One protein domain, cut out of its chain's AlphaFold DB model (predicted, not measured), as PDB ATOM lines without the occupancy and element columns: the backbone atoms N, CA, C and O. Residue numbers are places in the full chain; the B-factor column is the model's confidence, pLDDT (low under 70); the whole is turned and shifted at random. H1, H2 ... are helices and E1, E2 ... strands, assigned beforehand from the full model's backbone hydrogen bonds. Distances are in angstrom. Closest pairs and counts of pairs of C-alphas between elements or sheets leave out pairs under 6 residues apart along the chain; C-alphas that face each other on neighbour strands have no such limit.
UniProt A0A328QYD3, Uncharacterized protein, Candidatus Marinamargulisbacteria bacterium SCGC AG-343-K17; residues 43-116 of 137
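AT A GLANCE: This is residues 43 to 116 of the 137 residues of an uncharacterized protein of Candidatus Marinamargulisbacteria bacterium SCGC AG-343-K17 (UniProt A0A328QYD3). A small antiparallel sheet, E1 E3 E2, is covered on one face by the long helix H2, two layers, with H1 at one end and the loop of residues 92 to 106 at the other. The 74 printed residues hold, in order, E1, H1, H2, E2, E3 and H3, mixed class. The whole is compact: radius of gyration of the C-alphas 12.4 A, spans 36 by 24 by 19 A.

IN THESE COORDINATES: E1, residues 47 to 50, begins at C-alpha 47 (222.625, 140.673, 195.025). H1 is residues 53 to 57; H2, 59 to 71, spans 18.0 A. E2 is residues 75 to 81, 16.8 A; E3, 86 to 91, 15.8 A. H3, residues 107 to 110, ends at C-alpha 110 (215.171, 144.168, 186.299).

HOW THE PARTS SIT: N 47 and O 89 of E1 and E3 are 2.8 A apart, within hydrogen-bond range, as are N 76 and O 90 of the hairpin E2 and E3, 2.8 A. H2 runs along the strands, height over the sheet 9.2 A. E1, H1 H2, E2 form a split strand-helix-strand unit, E3 between the strands, its crossover right-handed. H1 only grazes the sheet. H3 is only just not on it, with 4 pairs of C-alphas within 10 A. In H1 and H2 every O i to N i+4 pair is within range; H3 is too short for one.

THE WHOLE: The farthest C-alphas, Arg 54 and Asn 96, are 37.4 A apart. The printed part has no cut; the link E3 to H3 is long. Residues 114 to 116 have pLDDT under 70.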
ATOM      1  N   CYS A  43     219.227 134.814 192.646       80.62
ATOM      2  CA  CYS A  43     219.769 136.172 192.481       80.62
ATOM      3  C   CYS A  43     219.385 137.147 193.615       80.62
ATOM      4  O   CYS A  43     220.088 138.121 193.846       80.62
ATOM      5  N   CYS A  44     218.279 136.909 194.331       85.00
ATOM      6  CA  CYS A  44     217.843 137.760 195.444       85.00
ATOM      7  C   CYS A  44     218.609 137.467 196.744       85.00
ATOM      8  O   CYS A  44     218.646 138.320 197.629       85.00
ATOM      9  N   GLN A  45     219.202 136.277 196.878       86.50
ATOM     10  CA  GLN A  45     219.955 135.894 198.072       86.50
ATOM     11  C   GLN A  45     221.317 136.583 198.144       86.50
ATOM     12  O   GLN A  45     221.748 136.909 199.252       86.50
ATOM     13  N   ASN A  46     221.962 136.782 196.991       85.25
ATOM     14  CA  ASN A  46     223.294 137.368 196.846       85.25
ATOM     15  C   ASN A  46     223.279 138.394 195.701       85.25
ATOM     16  O   ASN A  46     223.786 138.150 194.608       85.25
ATOM     17  N   VAL A  47     222.647 139.540 195.948       85.25
ATOM     18  CA  VAL A  47     222.625 140.673 195.025       85.25
ATOM     19  C   VAL A  47     223.987 141.351 195.085       85.25
ATOM     20  O   VAL A  47     224.295 142.065 196.039       85.25
ATOM     21  N   ALA A  48     224.815 141.114 194.076       84.50
ATOM     22  CA  ALA A  48     226.093 141.789 193.955       84.50
ATOM     23  C   ALA A  48     225.889 143.184 193.346       84.50
ATOM     24  O   ALA A  48     225.221 143.343 192.326       84.50
ATOM     25  N   VAL A  49     226.464 144.205 193.969       84.00
ATOM     26  CA  VAL A  49     226.416 145.593 193.505       84.00
ATOM     27  C   VAL A  49     227.844 146.072 193.304       84.00
ATOM     28  O   VAL A  49     228.621 146.168 194.253       84.00
ATOM     29  N   GLY A  50     228.192 146.353 192.048       83.25
ATOM     30  CA  GLY A  50     229.479 146.938 191.693       83.25
ATOM     31  C   GLY A  50     229.497 148.428 192.024       83.25
ATOM     32  O   GLY A  50     228.605 149.167 191.608       83.25
ATOM     33  N   ILE A  51     230.526 148.873 192.738       83.50
ATOM     34  CA  ILE A  51     230.744 150.280 193.090       83.50
ATOM     35  C   ILE A  51     231.934 150.856 192.313       83.50
ATOM     36  O   ILE A  51     232.805 150.131 191.830       83.50
ATOM     37  N   SER A  52     231.963 152.177 192.133       82.19
ATOM     38  CA  SER A  52     233.086 152.847 191.470       82.19
ATOM     39  C   SER A  52     234.304 152.942 192.400       82.19
ATOM     40  O   SER A  52     234.167 152.946 193.624       82.19
ATOM     41  N   LYS A  53     235.509 153.082 191.831       83.19
ATOM     42  CA  LYS A  53     236.757 153.227 192.607       83.19
ATOM     43  C   LYS A  53     236.725 154.450 193.541       83.19
ATOM     44  O   LYS A  53     237.184 154.358 194.673       83.19
ATOM     45  N   ARG A  54     236.121 155.563 193.094       82.31
ATOM     46  CA  ARG A  54     235.949 156.791 193.902       82.31
ATOM     47  C   ARG A  54     235.109 156.533 195.155       82.31
ATOM     48  O   ARG A  54     235.489 156.941 196.248       82.31
ATOM     49  N   ILE A  55     234.006 155.803 194.989       83.44
ATOM     50  CA  ILE A  55     233.124 155.407 196.089       83.44
ATOM     51  C   ILE A  55     233.847 154.432 197.025       83.44
ATOM     52  O   ILE A  55     233.852 154.641 198.229       83.44
ATOM     53  N   ASN A  56     234.514 153.409 196.483       85.31
ATOM     54  CA  ASN A  56     235.213 152.382 197.265       85.31
ATOM     55  C   ASN A  56     236.335 152.936 198.165       85.31
ATOM     56  O   ASN A  56     236.649 152.343 199.196       85.31
ATOM     57  N   ASN A  57     236.928 154.067 197.784       86.19
ATOM     58  CA  ASN A  57     237.952 154.751 198.574       86.19
ATOM     59  C   ASN A  57     237.364 155.689 199.643       86.19
ATOM     60  O   ASN A  57     238.077 156.089 200.557       86.19
ATOM     61  N   SER A  58     236.074 156.016 199.557       88.38
ATOM     62  CA  SER A  58     235.417 157.002 200.416       88.38
ATOM     63  C   SER A  58     234.442 156.325 201.381       88.38
ATOM     64  O   SER A  58     233.285 156.068 201.045       88.38
ATOM     65  N   VAL A  59     234.881 156.089 202.623       87.06
ATOM     66  CA  VAL A  59     234.050 155.531 203.711       87.06
ATOM     67  C   VAL A  59     232.697 156.245 203.900       87.06
ATOM     68  O   VAL A  59     231.692 155.541 204.036       87.06
ATOM     69  N   PRO A  60     232.593 157.592 203.890       88.81
ATOM     70  CA  PRO A  60     231.293 158.245 204.059       88.81
ATOM     71  C   PRO A  60     230.332 157.952 202.898       88.81
ATOM     72  O   PRO A  60     229.163 157.657 203.137       88.81
ATOM     73  N   LEU A  61     230.821 157.937 201.652       87.12
ATOM     74  CA  LEU A  61     229.993 157.610 200.485       87.12
ATOM     75  C   LEU A  61     229.495 156.165 200.538       87.12
ATOM     76  O   LEU A  61     228.335 155.903 200.234       87.12
ATOM     77  N   LEU A  62     230.343 155.232 200.977       87.38
ATOM     78  CA  LEU A  62     229.940 153.843 201.185       87.38
ATOM     79  C   LEU A  62     228.825 153.717 202.217       87.38
ATOM     80  O   LEU A  62     227.882 152.965 201.987       87.38
ATOM     81  N   LYS A  63     228.902 154.460 203.327       89.81
ATOM     82  CA  LYS A  63     227.843 154.471 204.344       89.81
ATOM     83  C   LYS A  63     226.527 155.000 203.780       89.81
ATOM     84  O   LYS A  63     225.500 154.374 204.014       89.81
ATOM     85  N   ILE A  64     226.563 156.087 203.006       89.62
ATOM     86  CA  ILE A  64     225.370 156.664 202.363       89.62
ATOM     87  C   ILE A  64     224.757 155.670 201.375       89.62
ATOM     88  O   ILE A  64     223.556 155.424 201.408       89.62
ATOM     89  N   ILE A  65     225.580 155.048 200.532       87.00
ATOM     90  CA  ILE A  65     225.122 154.067 199.546       87.00
ATOM     91  C   ILE A  65     224.551 152.830 200.233       87.00
ATOM     92  O   ILE A  65     223.476 152.365 199.864       87.00
ATOM     93  N   ASN A  66     225.237 152.315 201.251       89.69
ATOM     94  CA  ASN A  66     224.743 151.196 202.041       89.69
ATOM     95  C   ASN A  66     223.401 151.536 202.696       89.69
ATOM     96  O   ASN A  66     222.469 150.747 202.602       89.69
ATOM     97  N   TRP A  67     223.289 152.719 203.305       90.12
ATOM     98  CA  TRP A  67     222.045 153.210 203.892       90.12
ATOM     99  C   TRP A  67     220.929 153.322 202.850       90.12
ATOM    100  O   TRP A  67     219.809 152.901 203.104       90.12
ATOM    101  N   TRP A  68     221.232 153.801 201.644       87.06
ATOM    102  CA  TRP A  68     220.266 153.858 200.551       87.06
ATOM    103  C   TRP A  68     219.776 152.462 200.146       87.06
ATOM    104  O   TRP A  68     218.574 152.220 200.049       87.06
ATOM    105  N   TYR A  69     220.688 151.499 199.974       86.75
ATOM    106  CA  TYR A  69     220.326 150.114 199.656       86.75
ATOM    107  C   TYR A  69     219.525 149.436 200.765       86.75
ATOM    108  O   TYR A  69     218.556 148.725 200.483       86.75
ATOM    109  N   THR A  70     219.874 149.672 202.023       88.25
ATOM    110  CA  THR A  70     219.159 149.070 203.145       88.25
ATOM    111  C   THR A  70     217.805 149.725 203.381       88.25
ATOM    112  O   THR A  70     216.830 149.026 203.640       88.25
ATOM    113  N   PHE A  71     217.703 151.042 203.218       86.75
ATOM    114  CA  PHE A  71     216.491 151.798 203.512       86.75
ATOM    115  C   PHE A  71     215.501 151.837 202.338       86.75
ATOM    116  O   PHE A  71     214.328 151.509 202.513       86.75
ATOM    117  N   VAL A  72     215.960 152.184 201.131       83.62
ATOM    118  CA  VAL A  72     215.104 152.352 199.939       83.62
ATOM    119  C   VAL A  72     214.799 151.010 199.276       83.62
ATOM    120  O   VAL A  72     213.649 150.720 198.940       83.62
ATOM    121  N   TYR A  73     215.813 150.155 199.113       82.62
ATOM    122  CA  TYR A  73     215.652 148.850 198.459       82.62
ATOM    123  C   TYR A  73     215.313 147.712 199.431       82.62
ATOM    124  O   TYR A  73     214.952 146.621 198.982       82.62
ATOM    125  N   ASN A  74     215.350 147.972 200.745       88.88
ATOM    126  CA  ASN A  74     215.128 146.978 201.798       88.88
ATOM    127  C   ASN A  74     216.062 145.765 201.644       88.88
ATOM    128  O   ASN A  74     215.636 144.604 201.662       88.88
ATOM    129  N   PHE A  75     217.340 146.047 201.406       90.44
ATOM    130  CA  PHE A  75     218.391 145.044 201.323       90.44
ATOM    131  C   PHE A  75     219.154 144.933 202.647       90.44
ATOM    132  O   PHE A  75     219.223 145.871 203.428       90.44
ATOM    133  N   SER A  76     219.759 143.780 202.890       89.81
ATOM    134  CA  SER A  76     220.618 143.531 204.047       89.81
ATOM    135  C   SER A  76     222.032 143.267 203.557       89.81
ATOM    136  O   SER A  76     222.237 142.377 202.733       89.81
ATOM    137  N   LEU A  77     223.009 144.047 204.017       91.19
ATOM    138  CA  LEU A  77     224.406 143.853 203.634       91.19
ATOM    139  C   LEU A  77     224.910 142.514 204.188       91.19
ATOM    140  O   LEU A  77     224.856 142.283 205.392       91.19
ATOM    141  N   LYS A  78     225.404 141.640 203.308       90.25
ATOM    142  CA  LYS A  78     226.055 140.375 203.679       90.25
ATOM    143  C   LYS A  78     227.566 140.512 203.782       90.25
ATOM    144  O   LYS A  78     228.184 139.850 204.605       90.25
ATOM    145  N   GLY A  79     228.164 141.346 202.936       87.00
ATOM    146  CA  GLY A  79     229.609 141.519 202.920       87.00
ATOM    147  C   GLY A  79     230.070 142.546 201.899       87.00
ATOM    148  O   GLY A  79     229.339 142.919 200.979       87.00
ATOM    149  N   TRP A  80     231.308 142.995 202.065       86.31
ATOM    150  CA  TRP A  80     231.951 143.958 201.182       86.31
ATOM    151  C   TRP A  80     233.344 143.467 200.792       86.31
ATOM    152  O   TRP A  80     234.185 143.199 201.645       86.31
ATOM    153  N   TYR A  81     233.586 143.387 199.486       86.56
ATOM    154  CA  TYR A  81     234.862 142.997 198.897       86.56
ATOM    155  C   TYR A  81     235.528 144.230 198.294       86.56
ATOM    156  O   TYR A  81     235.305 144.576 197.129       86.56
ATOM    157  N   LYS A  82     236.356 144.906 199.098       81.94
ATOM    158  CA  LYS A  82     237.035 146.155 198.714       81.94
ATOM    159  C   LYS A  82     237.929 145.992 197.480       81.94
ATOM    160  O   LYS A  82     237.949 146.891 196.640       81.94
ATOM    161  N   ASN A  83     238.603 144.848 197.337       81.75
ATOM    162  CA  ASN A  83     239.504 144.564 196.211       81.75
ATOM    163  C   ASN A  83     238.746 144.489 194.880       81.75
ATOM    164  O   ASN A  83     239.160 145.089 193.891       81.75
ATOM    165  N   ASN A  84     237.581 143.839 194.889       78.00
ATOM    166  CA  ASN A  84     236.769 143.641 193.687       78.00
ATOM    167  C   ASN A  84     235.756 144.773 193.470       78.00
ATOM    168  O   ASN A  84     235.103 144.818 192.429       78.00
ATOM    169  N   GLN A  85     235.639 145.705 194.428       85.69
ATOM    170  CA  GLN A  85     234.682 146.816 194.408       85.69
ATOM    171  C   GLN A  85     233.235 146.306 194.312       85.69
ATOM    172  O   GLN A  85     232.425 146.827 193.542       85.69
ATOM    173  N   ILE A  86     232.921 145.259 195.082       84.62
ATOM    174  CA  ILE A  86     231.608 144.604 195.104       84.62
ATOM    175  C   ILE A  86     231.062 144.611 196.527       84.62
ATOM    176  O   ILE A  86     231.745 144.211 197.472       84.62
ATOM    177  N   MET A  87     229.805 145.014 196.671       86.75
ATOM    178  CA  MET A  87     229.020 144.828 197.888       86.75
ATOM    179  C   MET A  87     227.978 143.744 197.634       86.75
ATOM    180  O   MET A  87     227.281 143.785 196.620       86.75
ATOM    181  N   ILE A  88     227.883 142.762 198.527       88.38
ATOM    182  CA  ILE A  88     226.896 141.687 198.431       88.38
ATOM    183  C   ILE A  88     225.769 141.976 199.406       88.38
ATOM    184  O   ILE A  88     225.992 142.141 200.606       88.38
ATOM    185  N   TYR A  89     224.554 141.976 198.882       89.50
ATOM    186  CA  TYR A  89     223.334 142.200 199.633       89.50
ATOM    187  C   TYR A  89     222.397 140.995 199.558       89.50
ATOM    188  O   TYR A  89     222.426 140.209 198.613       89.50
ATOM    189  N   SER A  90     221.514 140.875 200.539       89.69
ATOM    190  CA  SER A  90     220.372 139.971 200.532       89.69
ATOM    191  C   SER A  90     219.078 140.771 200.457       89.69
ATOM    192  O   SER A  90     218.925 141.773 201.148       89.69
ATOM    193  N   CYS A  91     218.140 140.358 199.612       89.81
ATOM    194  CA  CYS A  91     216.863 141.043 199.459       89.81
ATOM    195  C   CYS A  91     215.853 140.562 200.509       89.81
ATOM    196  O   CYS A  91     215.421 139.410 200.472       89.81
ATOM    197  N   ASN A  92     215.382 141.465 201.376       89.56
ATOM    198  CA  ASN A  92     214.411 141.126 202.425       89.56
ATOM    199  C   ASN A  92     212.989 140.875 201.883       89.56
ATOM    200  O   ASN A  92     212.093 140.472 202.622       89.56
ATOM    201  N   TYR A  93     212.748 141.111 200.588       88.25
ATOM    202  CA  TYR A  93     211.491 140.754 199.921       88.25
ATOM    203  C   TYR A  93     211.451 139.303 199.422       88.25
ATOM    204  O   TYR A  93     210.439 138.892 198.839       88.25
ATOM    205  N   LEU A  94     212.520 138.531 199.614       88.75
ATOM    206  CA  LEU A  94     212.537 137.105 199.319       88.75
ATOM    207  C   LEU A  94     211.711 136.348 200.372       88.75
ATOM    208  O   LEU A  94     212.052 136.347 201.549       88.75
ATOM    209  N   LYS A  95     210.623 135.701 199.946       88.06
ATOM    210  CA  LYS A  95     209.754 134.882 200.802       88.06
ATOM    211  C   LYS A  95     209.525 133.529 200.143       88.06
ATOM    212  O   LYS A  95     209.162 133.488 198.970       88.06
ATOM    213  N   ASN A  96     209.747 132.435 200.869       86.44
ATOM    214  CA  ASN A  96     209.586 131.061 200.364       86.44
ATOM    215  C   ASN A  96     210.318 130.824 199.026       86.44
ATOM    216  O   ASN A  96     209.768 130.247 198.092       86.44
ATOM    217  N   GLY A  97     211.528 131.377 198.887       83.38
ATOM    218  CA  GLY A  97     212.317 131.273 197.655       83.38
ATOM    219  C   GLY A  97     211.808 132.108 196.470       83.38
ATOM    220  O   GLY A  97     212.418 132.066 195.405       83.38
ATOM    221  N   LYS A  98     210.745 132.909 196.633       85.44
ATOM    222  CA  LYS A  98     210.159 133.755 195.579       85.44
ATOM    223  C   LYS A  98     210.196 135.242 195.942       85.44
ATOM    224  O   LYS A  98     210.154 135.638 197.106       85.44
ATOM    225  N   CYS A  99     210.281 136.098 194.926       87.31
ATOM    226  CA  CYS A  99     210.256 137.549 195.118       87.31
ATOM    227  C   CYS A  99     208.821 138.028 195.391       87.31
ATOM    228  O   CYS A  99     207.981 137.983 194.492       87.31
ATOM    229  N   SER A 100     208.549 138.528 196.599       88.00
ATOM    230  CA  SER A 100     207.204 138.991 196.992       88.00
ATOM    231  C   SER A 100     206.736 140.262 196.273       88.00
ATOM    232  O   SER A 100     205.539 140.503 196.180       88.00
ATOM    233  N   ILE A 101     207.661 141.062 195.733       87.06
ATOM    234  CA  ILE A 101     207.367 142.317 195.021       87.06
ATOM    235  C   ILE A 101     207.697 142.231 193.530       87.06
ATOM    236  O   ILE A 101     208.081 143.230 192.930       87.06
ATOM    237  N   TYR A 102     207.587 141.049 192.920       84.44
ATOM    238  CA  TYR A 102     208.061 140.809 191.554       84.44
ATOM    239  C   TYR A 102     207.561 141.836 190.525       84.44
ATOM    240  O   TYR A 102     208.365 142.381 189.772       84.44
ATOM    241  N   TRP A 103     206.265 142.158 190.549       82.38
ATOM    242  CA  TRP A 103     205.663 143.154 189.654       82.38
ATOM    243  C   TRP A 103     206.250 144.560 189.852       82.38
ATOM    244  O   TRP A 103     206.546 145.285 188.906       82.38
ATOM    245  N   ARG A 104     206.512 144.924 191.112       80.50
ATOM    246  CA  ARG A 104     207.090 146.210 191.519       80.50
ATOM    247  C   ARG A 104     208.581 146.101 191.816       80.50
ATOM    248  O   ARG A 104     209.089 146.826 192.671       80.50
ATOM    249  N   ARG A 105     209.299 145.170 191.185       84.06
ATOM    250  CA  ARG A 105     210.736 145.020 191.429       84.06
ATOM    251  C   ARG A 105     211.479 146.259 190.906       84.06
ATOM    252  O   ARG A 105     211.140 146.730 189.813       84.06
ATOM    253  N   PRO A 106     212.469 146.767 191.654       81.50
ATOM    254  CA  PRO A 106     213.220 147.952 191.263       81.50
ATOM    255  C   PRO A 106     214.050 147.699 190.006       81.50
ATOM    256  O   PRO A 106     214.359 146.547 189.683       81.50
ATOM    257  N   LEU A 107     214.461 148.774 189.332       78.62
ATOM    258  CA  LEU A 107     215.227 148.681 188.089       78.62
ATOM    259  C   LEU A 107     216.524 147.878 188.261       78.62
ATOM    260  O   LEU A 107     216.827 147.043 187.416       78.62
ATOM    261  N   ILE A 108     217.213 148.010 189.401       78.94
ATOM    262  CA  ILE A 108     218.409 147.206 189.701       78.94
ATOM    263  C   ILE A 108     218.155 145.692 189.636       78.94
ATOM    264  O   ILE A 108     219.031 144.950 189.213       78.94
ATOM    265  N   CYS A 109     216.955 145.222 189.998       79.75
ATOM    266  CA  CYS A 109     216.575 143.809 189.891       79.75
ATOM    267  C   CYS A 109     216.105 143.416 188.482       79.75
ATOM    268  O   CYS A 109     216.180 142.238 188.124       79.75
ATOM    269  N   ARG A 110     215.580 144.373 187.702       79.62
ATOM    270  CA  ARG A 110     215.171 144.168 186.299       79.62
ATOM    271  C   ARG A 110     216.382 144.050 185.382       79.62
ATOM    272  O   ARG A 110     216.373 143.238 184.473       79.62
ATOM    273  N   GLU A 111     217.412 144.835 185.670       75.62
ATOM    274  CA  GLU A 111     218.659 144.913 184.908       75.62
ATOM    275  C   GLU A 111     219.786 144.099 185.549       75.62
ATOM    276  O   GLU A 111     220.958 144.298 185.241       75.62
ATOM    277  N   TYR A 112     219.460 143.222 186.498       75.81
ATOM    278  CA  TYR A 112     220.463 142.370 187.115       75.81
ATOM    279  C   TYR A 112     220.877 141.264 186.135       75.81
ATOM    280  O   TYR A 112     219.985 140.595 185.616       75.81
ATOM    281  N   PRO A 113     222.179 140.983 185.944       73.75
ATOM    282  CA  PRO A 113     223.350 141.643 186.537       73.75
ATOM    283  C   PRO A 113     223.832 142.861 185.720       73.75
ATOM    284  O   PRO A 113     224.174 142.740 184.550       73.75
ATOM    285  N   ARG A 114     223.927 144.041 186.352       65.75
ATOM    286  CA  ARG A 114     224.196 145.310 185.639       65.75
ATOM    287  C   ARG A 114     225.678 145.652 185.449       65.75
ATOM    288  O   ARG A 114     226.011 146.471 184.596       65.75
ATOM    289  N   SER A 115     226.581 145.111 186.269       61.53
ATOM    290  CA  SER A 115     227.976 145.574 186.299       61.53
ATOM    291  C   SER A 115     228.944 144.555 185.708       61.53
ATOM    292  O   SER A 115     228.964 143.411 186.144       61.53
ATOM    293  N   LYS A 116     229.849 145.025 184.836       58.00
ATOM    294  CA  LYS A 116     231.012 144.268 184.333       58.00
ATOM    295  C   LYS A 116     231.910 143.700 185.446       58.00
ATOM    296  O   LYS A 116     232.643 142.752 185.199       58.00
TER     297      LYS A 116